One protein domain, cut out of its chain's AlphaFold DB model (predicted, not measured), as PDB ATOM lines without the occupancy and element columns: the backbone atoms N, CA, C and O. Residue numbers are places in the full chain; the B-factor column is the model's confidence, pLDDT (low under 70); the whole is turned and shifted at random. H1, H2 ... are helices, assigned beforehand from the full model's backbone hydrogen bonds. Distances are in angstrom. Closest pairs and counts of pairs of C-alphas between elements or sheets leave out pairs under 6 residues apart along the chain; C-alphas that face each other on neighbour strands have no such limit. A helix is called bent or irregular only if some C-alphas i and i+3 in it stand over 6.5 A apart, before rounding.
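This is residues 31 to 45 and 60 to 147 of the 966 residues of the protein "Predicted protein" of Phaeodactylum tricornutum (strain CCAP 1055/1) (UniProt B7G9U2). One long straight helix, H5, makes the longest axis; a cluster of H1, H2, H3 and H4 gathers at its first end, and H6 folds back along its other end as the second leg of a helical hairpin. H1 and H2 cross within the cluster, while residues 131 to 137, around the turn of the hairpin, stick out. The printed part has 103 residues with six named helices, H1 to H6 in order along the chain, and no named strand; the class is all helix. It is loose, with a radius of gyration of the C-alphas of 17.7 A, and spans 55 by 33 by 18 A.

H1, residues 31 to 45, touches H2, residues 60 to 77, whose residues 63 to 71 alone meet it; the closest C-alphas are those of Ala 34 and Ala 67, 4.9 A apart, and the lines are only just about perpendicular at 72 degrees. H2 has a kink of 26 degrees near residue 71. H2 and H3, residues 83 to 89, touch only at the corner, and only just, with 3 pairs of C-alphas within 8 A, the closest being Leu 76 and Val 86 at 7.0 A. H4, residues 91 to 94, touches H2, with the C-alphas of Thr 73 and Val 94 closest at 5.6 A. H5, residues 99 to 129, and H2 are both hubs, touching four helices each. H5 touches H2 about perpendicular at 75 degrees, closest at the C-alphas of Leu 77 and Gln 106, 6.4 A apart. H5 touches H1 with residues 100 to 108 alone, at a steep tilt of 47 degrees, opposite ways; the C-alphas of Leu 41 and Gln 101 are closest at 5.6 A. H5 touches H3 at a steep tilt of 48 degrees, opposite ways, with the C-alphas of Cys 87 and Thr 99 closest at 6.2 A. H5 and H6, residues 136 to 147, form a hairpin at a shallow tilt of 22 degrees, opposite ways; the C-alphas of Arg 119 and Val 145 are closest at 7.0 A. H6 is apart from H1, H2, H3 and H4. Every O i to N i+4 pair is within hydrogen-bond range in H3, H5 and H6, against 8 of 11 in H1 and 12 of 14 in H2; H4 is too short for such a pair.

H1 begins at C-alpha 31, (24.230, -129.452, 53.682), and is 20.7 A long; it is irregular, with C-alphas 36 and 39 7.3 A apart. H2 is 25.6 A long and only just irregular, with C-alphas 72 and 75 6.6 A apart. H5 runs 45.2 A from C-alpha 99 at (35.176, -142.038, 63.882). H6, 16.7 A, ends at C-alpha 147, (28.042, -113.684, 59.498). H3 and H4 measure 10.1 A and 4.9 A.

The two C-alphas farthest apart, those of Arg 88 and Gly 132, are 55.1 A apart. Residues 46 to 59 are not printed, and C-alphas 45 and 60 are 16.2 A apart across this cut. Of the links printed whole, H5 to H6 is short and the others are tight. The mean pLDDT of the printed part is 79.3; residues 44 to 45, 60, 78 to 81 and 126 to 139 are under 70.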
ATOM      1  N   THR A  31      23.405-129.493  54.891       82.81
ATOM      2  CA  THR A  31      24.230-129.452  53.682       82.81
ATOM      3  C   THR A  31      25.202-128.269  53.674       82.81
ATOM      4  O   THR A  31      26.384-128.456  53.375       82.81
ATOM      5  N   LEU A  32      24.753-127.074  54.066       83.38
ATOM      6  CA  LEU A  32      25.581-125.867  54.129       83.38
ATOM      7  C   LEU A  32      26.613-125.950  55.256       83.38
ATOM      8  O   LEU A  32      27.788-125.637  55.049       83.38
ATOM      9  N   LEU A  33      26.199-126.427  56.434       84.00
ATOM     10  CA  LEU A  33      27.112-126.633  57.564       84.00
ATOM     11  C   LEU A  33      28.198-127.651  57.218       84.00
ATOM     12  O   LEU A  33      29.384-127.407  57.447       84.00
ATOM     13  N   ALA A  34      27.813-128.765  56.597       84.88
ATOM     14  CA  ALA A  34      28.753-129.789  56.175       84.88
ATOM     15  C   ALA A  34      29.779-129.259  55.162       84.88
ATOM     16  O   ALA A  34      30.976-129.523  55.303       84.88
ATOM     17  N   GLN A  35      29.351-128.462  54.178       84.81
ATOM     18  CA  GLN A  35      30.263-127.813  53.230       84.81
ATOM     19  C   GLN A  35      31.241-126.865  53.937       84.81
ATOM     20  O   GLN A  35      32.446-126.933  53.685       84.81
ATOM     21  N   ALA A  36      30.747-126.040  54.865       84.50
ATOM     22  CA  ALA A  36      31.571-125.104  55.628       84.50
ATOM     23  C   ALA A  36      32.616-125.813  56.510       84.50
ATOM     24  O   ALA A  36      33.736-125.324  56.668       84.50
ATOM     25  N   TRP A  37      32.281-126.981  57.064       87.88
ATOM     26  CA  TRP A  37      33.156-127.733  57.972       87.88
ATOM     27  C   TRP A  37      34.070-128.744  57.284       87.88
ATOM     28  O   TRP A  37      35.035-129.213  57.889       87.88
ATOM     29  N   THR A  38      33.836-129.042  56.007       86.69
ATOM     30  CA  THR A  38      34.637-129.997  55.226       86.69
ATOM     31  C   THR A  38      36.154-129.754  55.309       86.69
ATOM     32  O   THR A  38      36.887-130.723  55.509       86.69
ATOM     33  N   PRO A  39      36.682-128.512  55.232       83.81
ATOM     34  CA  PRO A  39      38.121-128.281  55.380       83.81
ATOM     35  C   PRO A  39      38.681-128.743  56.733       83.81
ATOM     36  O   PRO A  39      39.792-129.263  56.792       83.81
ATOM     37  N   GLN A  40      37.914-128.582  57.814       83.19
ATOM     38  CA  GLN A  40      38.313-129.010  59.157       83.19
ATOM     39  C   GLN A  40      38.245-130.535  59.290       83.19
ATOM     40  O   GLN A  40      39.145-131.135  59.875       83.19
ATOM     41  N   LEU A  41      37.226-131.164  58.694       81.69
ATOM     42  CA  LEU A  41      37.095-132.623  58.642       81.69
ATOM     43  C   LEU A  41      38.267-133.270  57.888       81.69
ATOM     44  O   LEU A  41      38.825-134.256  58.362       81.69
ATOM     45  N   LEU A  42      38.704-132.686  56.769       79.75
ATOM     46  CA  LEU A  42      39.865-133.170  56.011       79.75
ATOM     47  C   LEU A  42      41.187-133.004  56.780       79.75
ATOM     48  O   LEU A  42      42.053-133.873  56.735       79.75
ATOM     49  N   GLN A  43      41.346-131.913  57.534       72.00
ATOM     50  CA  GLN A  43      42.524-131.714  58.394       72.00
ATOM     51  C   GLN A  43      42.559-132.673  59.595       72.00
ATOM     52  O   GLN A  43      43.633-132.956  60.132       72.00
ATOM     53  N   ALA A  44      41.400-133.166  60.037       64.19
ATOM     54  CA  ALA A  44      41.312-134.094  61.160       64.19
ATOM     55  C   ALA A  44      41.932-135.467  60.849       64.19
ATOM     56  O   ALA A  44      42.392-136.139  61.772       64.19
ATOM     57  N   GLU A  45      41.995-135.866  59.576       55.81
ATOM     58  CA  GLU A  45      42.682-137.089  59.136       55.81
ATOM     59  C   GLU A  45      44.203-136.929  59.103       55.81
ATOM     60  O   GLU A  45      44.926-137.800  59.581       55.81
ATOM     61  N   SER A  60      39.016-131.572  45.208       69.81
ATOM     62  CA  SER A  60      37.665-131.045  44.968       69.81
ATOM     63  C   SER A  60      36.588-132.132  45.082       69.81
ATOM     64  O   SER A  60      35.616-131.958  45.818       69.81
ATOM     65  N   ALA A  61      36.805-133.289  44.450       74.06
ATOM     66  CA  ALA A  61      35.902-134.436  44.517       74.06
ATOM     67  C   ALA A  61      35.805-134.994  45.944       74.06
ATOM     68  O   ALA A  61      34.703-135.207  46.456       74.06
ATOM     69  N   LEU A  62      36.945-135.134  46.631       77.75
ATOM     70  CA  LEU A  62      36.984-135.600  48.017       77.75
ATOM     71  C   LEU A  62      36.209-134.665  48.961       77.75
ATOM     72  O   LEU A  62      35.460-135.135  49.814       77.75
ATOM     73  N   ARG A  63      36.318-133.339  48.775       82.00
ATOM     74  CA  ARG A  63      35.532-132.357  49.546       82.00
ATOM     75  C   ARG A  63      34.031-132.572  49.377       82.00
ATOM     76  O   ARG A  63      33.307-132.547  50.364       82.00
ATOM     77  N   VAL A  64      33.561-132.801  48.150       84.75
ATOM     78  CA  VAL A  64      32.133-133.039  47.883       84.75
ATOM     79  C   VAL A  64      31.656-134.322  48.562       84.75
ATOM     80  O   VAL A  64      30.581-134.331  49.164       84.75
ATOM     81  N   VAL A  65      32.450-135.393  48.501       84.56
ATOM     82  CA  VAL A  65      32.119-136.673  49.144       84.56
ATOM     83  C   VAL A  65      32.033-136.517  50.666       84.56
ATOM     84  O   VAL A  65      31.024-136.899  51.259       84.56
ATOM     85  N   ILE A  66      33.035-135.892  51.289       87.06
ATOM     86  CA  ILE A  66      33.069-135.649  52.740       87.06
ATOM     87  C   ILE A  66      31.917-134.738  53.178       87.06
ATOM     88  O   ILE A  66      31.245-135.043  54.162       87.06
ATOM     89  N   ALA A  67      31.622-133.669  52.430       87.88
ATOM     90  CA  ALA A  67      30.494-132.783  52.718       87.88
ATOM     91  C   ALA A  67      29.154-133.534  52.682       87.88
ATOM     92  O   ALA A  67      28.328-133.390  53.580       87.88
ATOM     93  N   ARG A  68      28.929-134.380  51.669       88.00
ATOM     94  CA  ARG A  68      27.700-135.186  51.573       88.00
ATOM     95  C   ARG A  68      27.584-136.185  52.721       88.00
ATOM     96  O   ARG A  68      26.506-136.329  53.293       88.00
ATOM     97  N   ALA A  69      28.676-136.856  53.085       88.00
ATOM     98  CA  ALA A  69      28.686-137.776  54.220       88.00
ATOM     99  C   ALA A  69      28.409-137.051  55.548       88.00
ATOM    100  O   ALA A  69      27.570-137.500  56.328       88.00
ATOM    101  N   ALA A  70      29.010-135.878  55.767       89.81
ATOM    102  CA  ALA A  70      28.753-135.057  56.948       89.81
ATOM    103  C   ALA A  70      27.301-134.564  57.016       89.81
ATOM    104  O   ALA A  70      26.689-134.648  58.079       89.81
ATOM    105  N   ALA A  71      26.711-134.146  55.892       90.19
ATOM    106  CA  ALA A  71      25.310-133.729  55.837       90.19
ATOM    107  C   ALA A  71      24.337-134.870  56.187       90.19
ATOM    108  O   ALA A  71      23.360-134.638  56.891       90.19
ATOM    109  N   ARG A  72      24.620-136.104  55.741       90.88
ATOM    110  CA  ARG A  72      23.834-137.305  56.094       90.88
ATOM    111  C   ARG A  72      24.035-137.741  57.546       90.88
ATOM    112  O   ARG A  72      23.110-138.263  58.158       90.88
ATOM    113  N   THR A  73      25.232-137.529  58.092       90.88
ATOM    114  CA  THR A  73      25.593-137.947  59.456       90.88
ATOM    115  C   THR A  73      25.062-136.982  60.515       90.88
ATOM    116  O   THR A  73      24.676-137.417  61.594       90.88
ATOM    117  N   LEU A  74      25.000-135.678  60.229       89.19
ATOM    118  CA  LEU A  74      24.630-134.650  61.208       89.19
ATOM    119  C   LEU A  74      23.261-134.885  61.889       89.19
ATOM    120  O   LEU A  74      23.212-134.797  63.116       89.19
ATOM    121  N   PRO A  75      22.179-135.261  61.174       86.81
ATOM    122  CA  PRO A  75      20.891-135.578  61.800       86.81
ATOM    123  C   PRO A  75      20.937-136.818  62.702       86.81
ATOM    124  O   PRO A  75      20.123-136.953  63.614       86.81
ATOM    125  N   LEU A  76      21.893-137.724  62.467       85.94
ATOM    126  CA  LEU A  76      22.087-138.905  63.302       85.94
ATOM    127  C   LEU A  76      22.752-138.555  64.631       85.94
ATOM    128  O   LEU A  76      22.603-139.330  65.559       85.94
ATOM    129  N   LEU A  77      23.448-137.421  64.752       83.31
ATOM    130  CA  LEU A  77      24.209-137.016  65.945       83.31
ATOM    131  C   LEU A  77      23.389-136.191  66.957       83.31
ATOM    132  O   LEU A  77      23.958-135.403  67.713       83.31
ATOM    133  N   THR A  78      22.063-136.342  66.973       66.81
ATOM    134  CA  THR A  78      21.194-135.701  67.981       66.81
ATOM    135  C   THR A  78      21.495-136.225  69.392       66.81
ATOM    136  O   THR A  78      22.077-137.299  69.524       66.81
ATOM    137  N   ASP A  79      21.102-135.482  70.440       53.22
ATOM    138  CA  ASP A  79      21.491-135.644  71.866       53.22
ATOM    139  C   ASP A  79      21.364-137.063  72.483       53.22
ATOM    140  O   ASP A  79      21.793-137.283  73.615       53.22
ATOM    141  N   ALA A  80      20.814-138.045  71.763       46.06
ATOM    142  CA  ALA A  80      20.668-139.439  72.190       46.06
ATOM    143  C   ALA A  80      21.522-140.462  71.408       46.06
ATOM    144  O   ALA A  80      21.588-141.623  71.813       46.06
ATOM    145  N   SER A  81      22.173-140.084  70.305       57.94
ATOM    146  CA  SER A  81      22.927-141.030  69.477       57.94
ATOM    147  C   SER A  81      24.398-141.057  69.858       57.94
ATOM    148  O   SER A  81      25.132-140.083  69.686       57.94
ATOM    149  N   ALA A  82      24.862-142.208  70.329       75.94
ATOM    150  CA  ALA A  82      26.276-142.398  70.587       75.94
ATOM    151  C   ALA A  82      27.052-142.518  69.268       75.94
ATOM    152  O   ALA A  82      26.696-143.319  68.401       75.94
ATOM    153  N   VAL A  83      28.149-141.766  69.139       88.62
ATOM    154  CA  VAL A  83      29.055-141.828  67.979       88.62
ATOM    155  C   VAL A  83      29.449-143.270  67.617       88.62
ATOM    156  O   VAL A  83      29.324-143.609  66.439       88.62
ATOM    157  N   PRO A  84      29.798-144.166  68.569       88.25
ATOM    158  CA  PRO A  84      30.084-145.558  68.232       88.25
ATOM    159  C   PRO A  84      28.941-146.285  67.522       88.25
ATOM    160  O   PRO A  84      29.193-147.053  66.596       88.25
ATOM    161  N   PHE A  85      27.687-146.044  67.929       90.81
ATOM    162  CA  PHE A  85      26.519-146.668  67.303       90.81
ATOM    163  C   PHE A  85      26.401-146.241  65.842       90.81
ATOM    164  O   PHE A  85      26.276-147.078  64.950       90.81
ATOM    165  N   VAL A  86      26.501-144.933  65.599       90.62
ATOM    166  CA  VAL A  86      26.418-144.349  64.257       90.62
ATOM    167  C   VAL A  86      27.561-144.865  63.379       90.62
ATOM    168  O   VAL A  86      27.314-145.361  62.283       90.62
ATOM    169  N   CYS A  87      28.799-144.839  63.876       89.31
ATOM    170  CA  CYS A  87      29.967-145.294  63.127       89.31
ATOM    171  C   CYS A  87      29.944-146.794  62.804       89.31
ATOM    172  O   CYS A  87      30.419-147.166  61.737       89.31
ATOM    173  N   ARG A  88      29.405-147.649  63.685       87.94
ATOM    174  CA  ARG A  88      29.397-149.106  63.473       87.94
ATOM    175  C   ARG A  88      28.176-149.610  62.707       87.94
ATOM    176  O   ARG A  88      28.317-150.485  61.863       87.94
ATOM    177  N   TYR A  89      26.984-149.090  63.001       91.25
ATOM    178  CA  TYR A  89      25.725-149.659  62.496       91.25
ATOM    179  C   TYR A  89      25.034-148.791  61.437       91.25
ATOM    180  O   TYR A  89      24.011-149.197  60.883       91.25
ATOM    181  N   ARG A  90      25.560-147.597  61.134       90.50
ATOM    182  CA  ARG A  90      25.061-146.697  60.073       90.50
ATOM    183  C   ARG A  90      26.163-146.346  59.064       90.50
ATOM    184  O   ARG A  90      26.228-145.225  58.560       90.50
ATOM    185  N   VAL A  91      27.054-147.304  58.787       87.38
ATOM    186  CA  VAL A  91      28.221-147.144  57.893       87.38
ATOM    187  C   VAL A  91      27.820-146.623  56.510       87.38
ATOM    188  O   VAL A  91      28.519-145.800  55.932       87.38
ATOM    189  N   ASP A  92      26.664-147.033  56.002       86.31
ATOM    190  CA  ASP A  92      26.072-146.584  54.740       86.31
ATOM    191  C   ASP A  92      25.833-145.060  54.668       86.31
ATOM    192  O   ASP A  92      25.981-144.434  53.608       86.31
ATOM    193  N   LEU A  93      25.515-144.443  55.808       87.31
ATOM    194  CA  LEU A  93      25.289-143.001  55.935       87.31
ATOM    195  C   LEU A  93      26.578-142.241  56.280       87.31
ATOM    196  O   LEU A  93      26.774-141.119  55.802       87.31
ATOM    197  N   VAL A  94      27.450-142.864  57.077       88.06
ATOM    198  CA  VAL A  94      28.671-142.259  57.636       88.06
ATOM    199  C   VAL A  94      29.843-142.274  56.658       88.06
ATOM    200  O   VAL A  94      30.591-141.300  56.589       88.06
ATOM    201  N   ASN A  95      30.015-143.352  55.892       82.50
ATOM    202  CA  ASN A  95      31.148-143.538  54.983       82.50
ATOM    203  C   ASN A  95      31.248-142.355  53.987       82.50
ATOM    204  O   ASN A  95      30.224-141.974  53.399       82.50
ATOM    205  N   PRO A  96      32.439-141.745  53.788       84.94
ATOM    206  CA  PRO A  96      33.772-142.154  54.260       84.94
ATOM    207  C   PRO A  96      34.306-141.434  55.496       84.94
ATOM    208  O   PRO A  96      35.516-141.361  55.681       84.94
ATOM    209  N   LEU A  97      33.440-140.907  56.363       85.25
ATOM    210  CA  LEU A  97      33.909-140.287  57.596       85.25
ATOM    211  C   LEU A  97      34.506-141.324  58.555       85.25
ATOM    212  O   LEU A  97      33.880-142.330  58.886       85.25
ATOM    213  N   THR A  98      35.690-141.022  59.074       84.25
ATOM    214  CA  THR A  98      36.307-141.747  60.191       84.25
ATOM    215  C   THR A  98      35.612-141.420  61.516       84.25
ATOM    216  O   THR A  98      35.053-140.334  61.684       84.25
ATOM    217  N   THR A  99      35.721-142.291  62.528       81.12
ATOM    218  CA  THR A  99      35.176-142.038  63.882       81.12
ATOM    219  C   THR A  99      35.657-140.703  64.459       81.12
ATOM    220  O   THR A  99      34.886-139.948  65.051       81.12
ATOM    221  N   ARG A 100      36.923-140.343  64.206       81.00
ATOM    222  CA  ARG A 100      37.493-139.049  64.605       81.00
ATOM    223  C   ARG A 100      36.790-137.871  63.927       81.00
ATOM    224  O   ARG A 100      36.517-136.868  64.585       81.00
ATOM    225  N   GLN A 101      36.503-137.976  62.630       86.38
ATOM    226  CA  GLN A 101      35.755-136.954  61.896       86.38
ATOM    227  C   GLN A 101      34.315-136.840  62.400       86.38
ATOM    228  O   GLN A 101      33.811-135.727  62.497       86.38
ATOM    229  N   VAL A 102      33.675-137.947  62.786       88.94
ATOM    230  CA  VAL A 102      32.323-137.925  63.369       88.94
ATOM    231  C   VAL A 102      32.314-137.249  64.748       88.94
ATOM    232  O   VAL A 102      31.465-136.393  64.997       88.94
ATOM    233  N   HIS A 103      33.299-137.514  65.614       86.06
ATOM    234  CA  HIS A 103      33.470-136.775  66.880       86.06
ATOM    235  C   HIS A 103      33.734-135.281  66.667       86.06
ATOM    236  O   HIS A 103      33.213-134.432  67.401       86.06
ATOM    237  N   LEU A 104      34.541-134.938  65.658       85.56
ATOM    238  CA  LEU A 104      34.755-133.543  65.280       85.56
ATOM    239  C   LEU A 104      33.447-132.916  64.791       85.56
ATOM    240  O   LEU A 104      33.112-131.823  65.233       85.56
ATOM    241  N   LEU A 105      32.683-133.612  63.951       87.94
ATOM    242  CA  LEU A 105      31.387-133.157  63.457       87.94
ATOM    243  C   LEU A 105      30.404-132.898  64.607       87.94
ATOM    244  O   LEU A 105      29.774-131.843  64.636       87.94
ATOM    245  N   GLN A 106      30.337-133.796  65.596       87.12
ATOM    246  CA  GLN A 106      29.537-133.598  66.808       87.12
ATOM    247  C   GLN A 106      29.987-132.345  67.572       87.12
ATOM    248  O   GLN A 106      29.173-131.499  67.932       87.12
ATOM    249  N   THR A 107      31.300-132.171  67.744       85.25
ATOM    250  CA  THR A 107      31.877-131.002  68.427       85.25
ATOM    251  C   THR A 107      31.565-129.697  67.688       85.25
ATOM    252  O   THR A 107      31.235-128.692  68.318       85.25
ATOM    253  N   LEU A 108      31.657-129.693  66.357       86.00
ATOM    254  CA  LEU A 108      31.324-128.539  65.522       86.00
ATOM    255  C   LEU A 108      29.830-128.215  65.583       86.00
ATOM    256  O   LEU A 108      29.482-127.045  65.720       86.00
ATOM    257  N   SER A 109      28.971-129.236  65.589       87.06
ATOM    258  CA  SER A 109      27.524-129.091  65.769       87.06
ATOM    259  C   SER A 109      27.179-128.421  67.102       87.06
ATOM    260  O   SER A 109      26.516-127.382  67.124       87.06
ATOM    261  N   SER A 110      27.719-128.922  68.219       84.62
ATOM    262  CA  SER A 110      27.494-128.330  69.547       84.62
ATOM    263  C   SER A 110      28.043-126.902  69.648       84.62
ATOM    264  O   SER A 110      27.397-126.015  70.211       84.62
ATOM    265  N   ARG A 111      29.224-126.638  69.066       83.81
ATOM    266  CA  ARG A 111      29.796-125.281  68.994       83.81
ATOM    267  C   ARG A 111      28.903-124.342  68.194       83.81
ATOM    268  O   ARG A 111      28.696-123.213  68.631       83.81
ATOM    269  N   HIS A 112      28.365-124.805  67.070       86.31
ATOM    270  CA  HIS A 112      27.452-124.032  66.239       86.31
ATOM    271  C   HIS A 112      26.157-123.709  66.980       86.31
ATOM    272  O   HIS A 112      25.787-122.543  67.044       86.31
ATOM    273  N   ALA A 113      25.522-124.692  67.622       85.06
ATOM    274  CA  ALA A 113      24.324-124.468  68.435       85.06
ATOM    275  C   ALA A 113      24.576-123.435  69.549       85.06
ATOM    276  O   ALA A 113      23.786-122.514  69.763       85.06
ATOM    277  N   SER A 114      25.731-123.527  70.213       85.75
ATOM    278  CA  SER A 114      26.124-122.561  71.236       85.75
ATOM    279  C   SER A 114      26.387-121.161  70.664       85.75
ATOM    280  O   SER A 114      25.986-120.170  71.272       85.75
ATOM    281  N   LEU A 115      27.017-121.063  69.490       86.31
ATOM    282  CA  LEU A 115      27.221-119.801  68.775       86.31
ATOM    283  C   LEU A 115      25.881-119.159  68.390       86.31
ATOM    284  O   LEU A 115      25.700-117.967  68.619       86.31
ATOM    285  N   GLN A 116      24.927-119.944  67.876       85.62
ATOM    286  CA  GLN A 116      23.585-119.464  67.533       85.62
ATOM    287  C   GLN A 116      22.828-118.954  68.761       85.62
ATOM    288  O   GLN A 116      22.203-117.899  68.707       85.62
ATOM    289  N   SER A 117      22.943-119.645  69.902       86.44
ATOM    290  CA  SER A 117      22.345-119.188  71.161       86.44
ATOM    291  C   SER A 117      22.893-117.825  71.603       86.44
ATOM    292  O   SER A 117      22.122-116.949  71.998       86.44
ATOM    293  N   VAL A 118      24.214-117.616  71.503       85.19
ATOM    294  CA  VAL A 118      24.844-116.316  71.793       85.19
ATOM    295  C   VAL A 118      24.391-115.268  70.780       85.19
ATOM    296  O   VAL A 118      23.927-114.207  71.185       85.19
ATOM    297  N   ARG A 119      24.419-115.580  69.480       87.50
ATOM    298  CA  ARG A 119      23.959-114.678  68.416       87.50
ATOM    299  C   ARG A 119      22.530-114.201  68.658       87.50
ATOM    300  O   ARG A 119      22.266-113.006  68.591       87.50
ATOM    301  N   ALA A 120      21.624-115.106  69.018       85.19
ATOM    302  CA  ALA A 120      20.240-114.766  69.332       85.19
ATOM    303  C   ALA A 120      20.116-113.836  70.553       85.19
ATOM    304  O   ALA A 120      19.166-113.058  70.626       85.19
ATOM    305  N   LYS A 121      21.034-113.904  71.528       83.56
ATOM    306  CA  LYS A 121      21.085-112.946  72.649       83.56
ATOM    307  C   LYS A 121      21.580-111.575  72.190       83.56
ATOM    308  O   LYS A 121      20.960-110.581  72.548       83.56
ATOM    309  N   VAL A 122      22.641-111.532  71.380       83.19
ATOM    310  CA  VAL A 122      23.210-110.284  70.840       83.19
ATOM    311  C   VAL A 122      22.183-109.545  69.982       83.19
ATOM    312  O   VAL A 122      21.949-108.362  70.199       83.19
ATOM    313  N   LEU A 123      21.497-110.257  69.081       81.81
ATOM    314  CA  LEU A 123      20.432-109.684  68.253       81.81
ATOM    315  C   LEU A 123      19.262-109.153  69.094       81.81
ATOM    316  O   LEU A 123      18.756-108.075  68.807       81.81
ATOM    317  N   ARG A 124      18.859-109.860  70.162       80.06
ATOM    318  CA  ARG A 124      17.812-109.382  71.084       80.06
ATOM    319  C   ARG A 124      18.226-108.124  71.840       80.06
ATOM    320  O   ARG A 124      17.432-107.198  71.938       80.06
ATOM    321  N   ALA A 125      19.447-108.086  72.369       72.69
ATOM    322  CA  ALA A 125      19.943-106.918  73.092       72.69
ATOM    323  C   ALA A 125      20.056-105.692  72.174       72.69
ATOM    324  O   ALA A 125      19.670-104.594  72.563       72.69
ATOM    325  N   ALA A 126      20.518-105.896  70.940       68.56
ATOM    326  CA  ALA A 126      20.574-104.840  69.942       68.56
ATOM    327  C   ALA A 126      19.180-104.370  69.509       68.56
ATOM    328  O   ALA A 126      18.968-103.172  69.401       68.56
ATOM    329  N   ALA A 127      18.212-105.274  69.329       67.75
ATOM    330  CA  ALA A 127      16.839-104.891  68.994       67.75
ATOM    331  C   ALA A 127      16.220-103.954  70.048       67.75
ATOM    332  O   ALA A 127      15.568-102.985  69.683       67.75
ATOM    333  N   VAL A 128      16.487-104.191  71.340       67.44
ATOM    334  CA  VAL A 128      16.054-103.293  72.431       67.44
ATOM    335  C   VAL A 128      16.772-101.939  72.376       67.44
ATOM    336  O   VAL A 128      16.160-100.914  72.650       67.44
ATOM    337  N   ALA A 129      18.058-101.918  72.019       62.38
ATOM    338  CA  ALA A 129      18.835-100.681  71.913       62.38
ATOM    339  C   ALA A 129      18.483 -99.836  70.671       62.38
ATOM    340  O   ALA A 129      18.683 -98.623  70.683       62.38
ATOM    341  N   HIS A 130      17.970-100.469  69.610       61.72
ATOM    342  CA  HIS A 130      17.676 -99.848  68.310       61.72
ATOM    343  C   HIS A 130      16.191 -99.558  68.066       61.72
ATOM    344  O   HIS A 130      15.838 -99.134  66.962       61.72
ATOM    345  N   ASP A 131      15.322 -99.779  69.055       53.50
ATOM    346  CA  ASP A 131      13.881 -99.585  68.894       53.50
ATOM    347  C   ASP A 131      13.581 -98.136  68.445       53.50
ATOM    348  O   ASP A 131      13.917 -97.166  69.127       53.50
ATOM    349  N   GLY A 132      13.029 -97.989  67.232       51.00
ATOM    350  CA  GLY A 132      12.718 -96.699  66.598       51.00
ATOM    351  C   GLY A 132      13.772 -96.083  65.656       51.00
ATOM    352  O   GLY A 132      13.495 -95.029  65.086       51.00
ATOM    353  N   LYS A 133      14.946 -96.699  65.430       49.84
ATOM    354  CA  LYS A 133      16.009 -96.142  64.555       49.84
ATOM    355  C   LYS A 133      16.195 -96.968  63.275       49.84
ATOM    356  O   LYS A 133      16.968 -97.923  63.225       49.84
ATOM    357  N   GLY A 134      15.459 -96.623  62.220       42.94
ATOM    358  CA  GLY A 134      15.541 -97.284  60.912       42.94
ATOM    359  C   GLY A 134      16.625 -96.694  60.009       42.94
ATOM    360  O   GLY A 134      16.303 -95.869  59.164       42.94
ATOM    361  N   ASN A 135      17.882 -97.137  60.142       49.53
ATOM    362  CA  ASN A 135      18.985 -96.710  59.264       49.53
ATOM    363  C   ASN A 135      19.707 -97.919  58.630       49.53
ATOM    364  O   ASN A 135      19.861 -98.959  59.268       49.53
ATOM    365  N   ALA A 136      20.235 -97.763  57.407       53.38
ATOM    366  CA  ALA A 136      21.004 -98.783  56.666       53.38
ATOM    367  C   ALA A 136      22.251 -99.315  57.415       53.38
ATOM    368  O   ALA A 136      22.744-100.409  57.139       53.38
ATOM    369  N   GLU A 137      22.756 -98.564  58.399       55.03
ATOM    370  CA  GLU A 137      23.836 -99.007  59.290       55.03
ATOM    371  C   GLU A 137      23.417-100.184  60.185       55.03
ATOM    372  O   GLU A 137      24.233-101.068  60.458       55.03
ATOM    373  N   ASN A 138      22.138-100.252  60.571       65.50
ATOM    374  CA  ASN A 138      21.600-101.352  61.370       65.50
ATOM    375  C   ASN A 138      21.531-102.645  60.551       65.50
ATOM    376  O   ASN A 138      21.848-103.711  61.071       65.50
ATOM    377  N   GLU A 139      21.227-102.567  59.253       66.56
ATOM    378  CA  GLU A 139      21.243-103.735  58.359       66.56
ATOM    379  C   GLU A 139      22.662-104.287  58.160       66.56
ATOM    380  O   GLU A 139      22.876-105.500  58.244       66.56
ATOM    381  N   ALA A 140      23.656-103.412  57.962       71.62
ATOM    382  CA  ALA A 140      25.057-103.815  57.842       71.62
ATOM    383  C   ALA A 140      25.590-104.449  59.140       71.62
ATOM    384  O   ALA A 140      26.305-105.455  59.093       71.62
ATOM    385  N   TRP A 141      25.213-103.898  60.298       75.06
ATOM    386  CA  TRP A 141      25.554-104.457  61.607       75.06
ATOM    387  C   TRP A 141      24.881-105.817  61.843       75.06
ATOM    388  O   TRP A 141      25.558-106.780  62.206       75.06
ATOM    389  N   ILE A 142      23.577-105.943  61.560       76.50
ATOM    390  CA  ILE A 142      22.841-107.215  61.666       76.50
ATOM    391  C   ILE A 142      23.488-108.266  60.761       76.50
ATOM    392  O   ILE A 142      23.730-109.392  61.200       76.50
ATOM    393  N   SER A 143      23.839-107.893  59.526       79.75
ATOM    394  CA  SER A 143      24.536-108.772  58.586       79.75
ATOM    395  C   SER A 143      25.893-109.239  59.131       79.75
ATOM    396  O   SER A 143      26.224-110.425  59.052       79.75
ATOM    397  N   LYS A 144      26.669-108.348  59.762       80.94
ATOM    398  CA  LYS A 144      27.937-108.700  60.421       80.94
ATOM    399  C   LYS A 144      27.735-109.690  61.569       80.94
ATOM    400  O   LYS A 144      28.371-110.737  61.571       80.94
ATOM    401  N   VAL A 145      26.784-109.441  62.468       82.31
ATOM    402  CA  VAL A 145      26.464-110.357  63.580       82.31
ATOM    403  C   VAL A 145      25.984-111.725  63.083       82.31
ATOM    404  O   VAL A 145      26.349-112.771  63.634       82.31
ATOM    405  N   GLN A 146      25.184-111.751  62.017       81.12
ATOM    406  CA  GLN A 146      24.740-112.991  61.378       81.12
ATOM    407  C   GLN A 146      25.901-113.772  60.749       81.12
ATOM    408  O   GLN A 146      25.925-115.001  60.840       81.12
ATOM    409  N   THR A 147      26.879-113.076  60.166       81.62
ATOM    410  CA  THR A 147      28.042-113.684  59.498       81.62
ATOM    411  C   THR A 147      29.216-113.997  60.430       81.62
ATOM    412  O   THR A 147      30.107-114.744  60.024       81.62
TER     413      THR A 147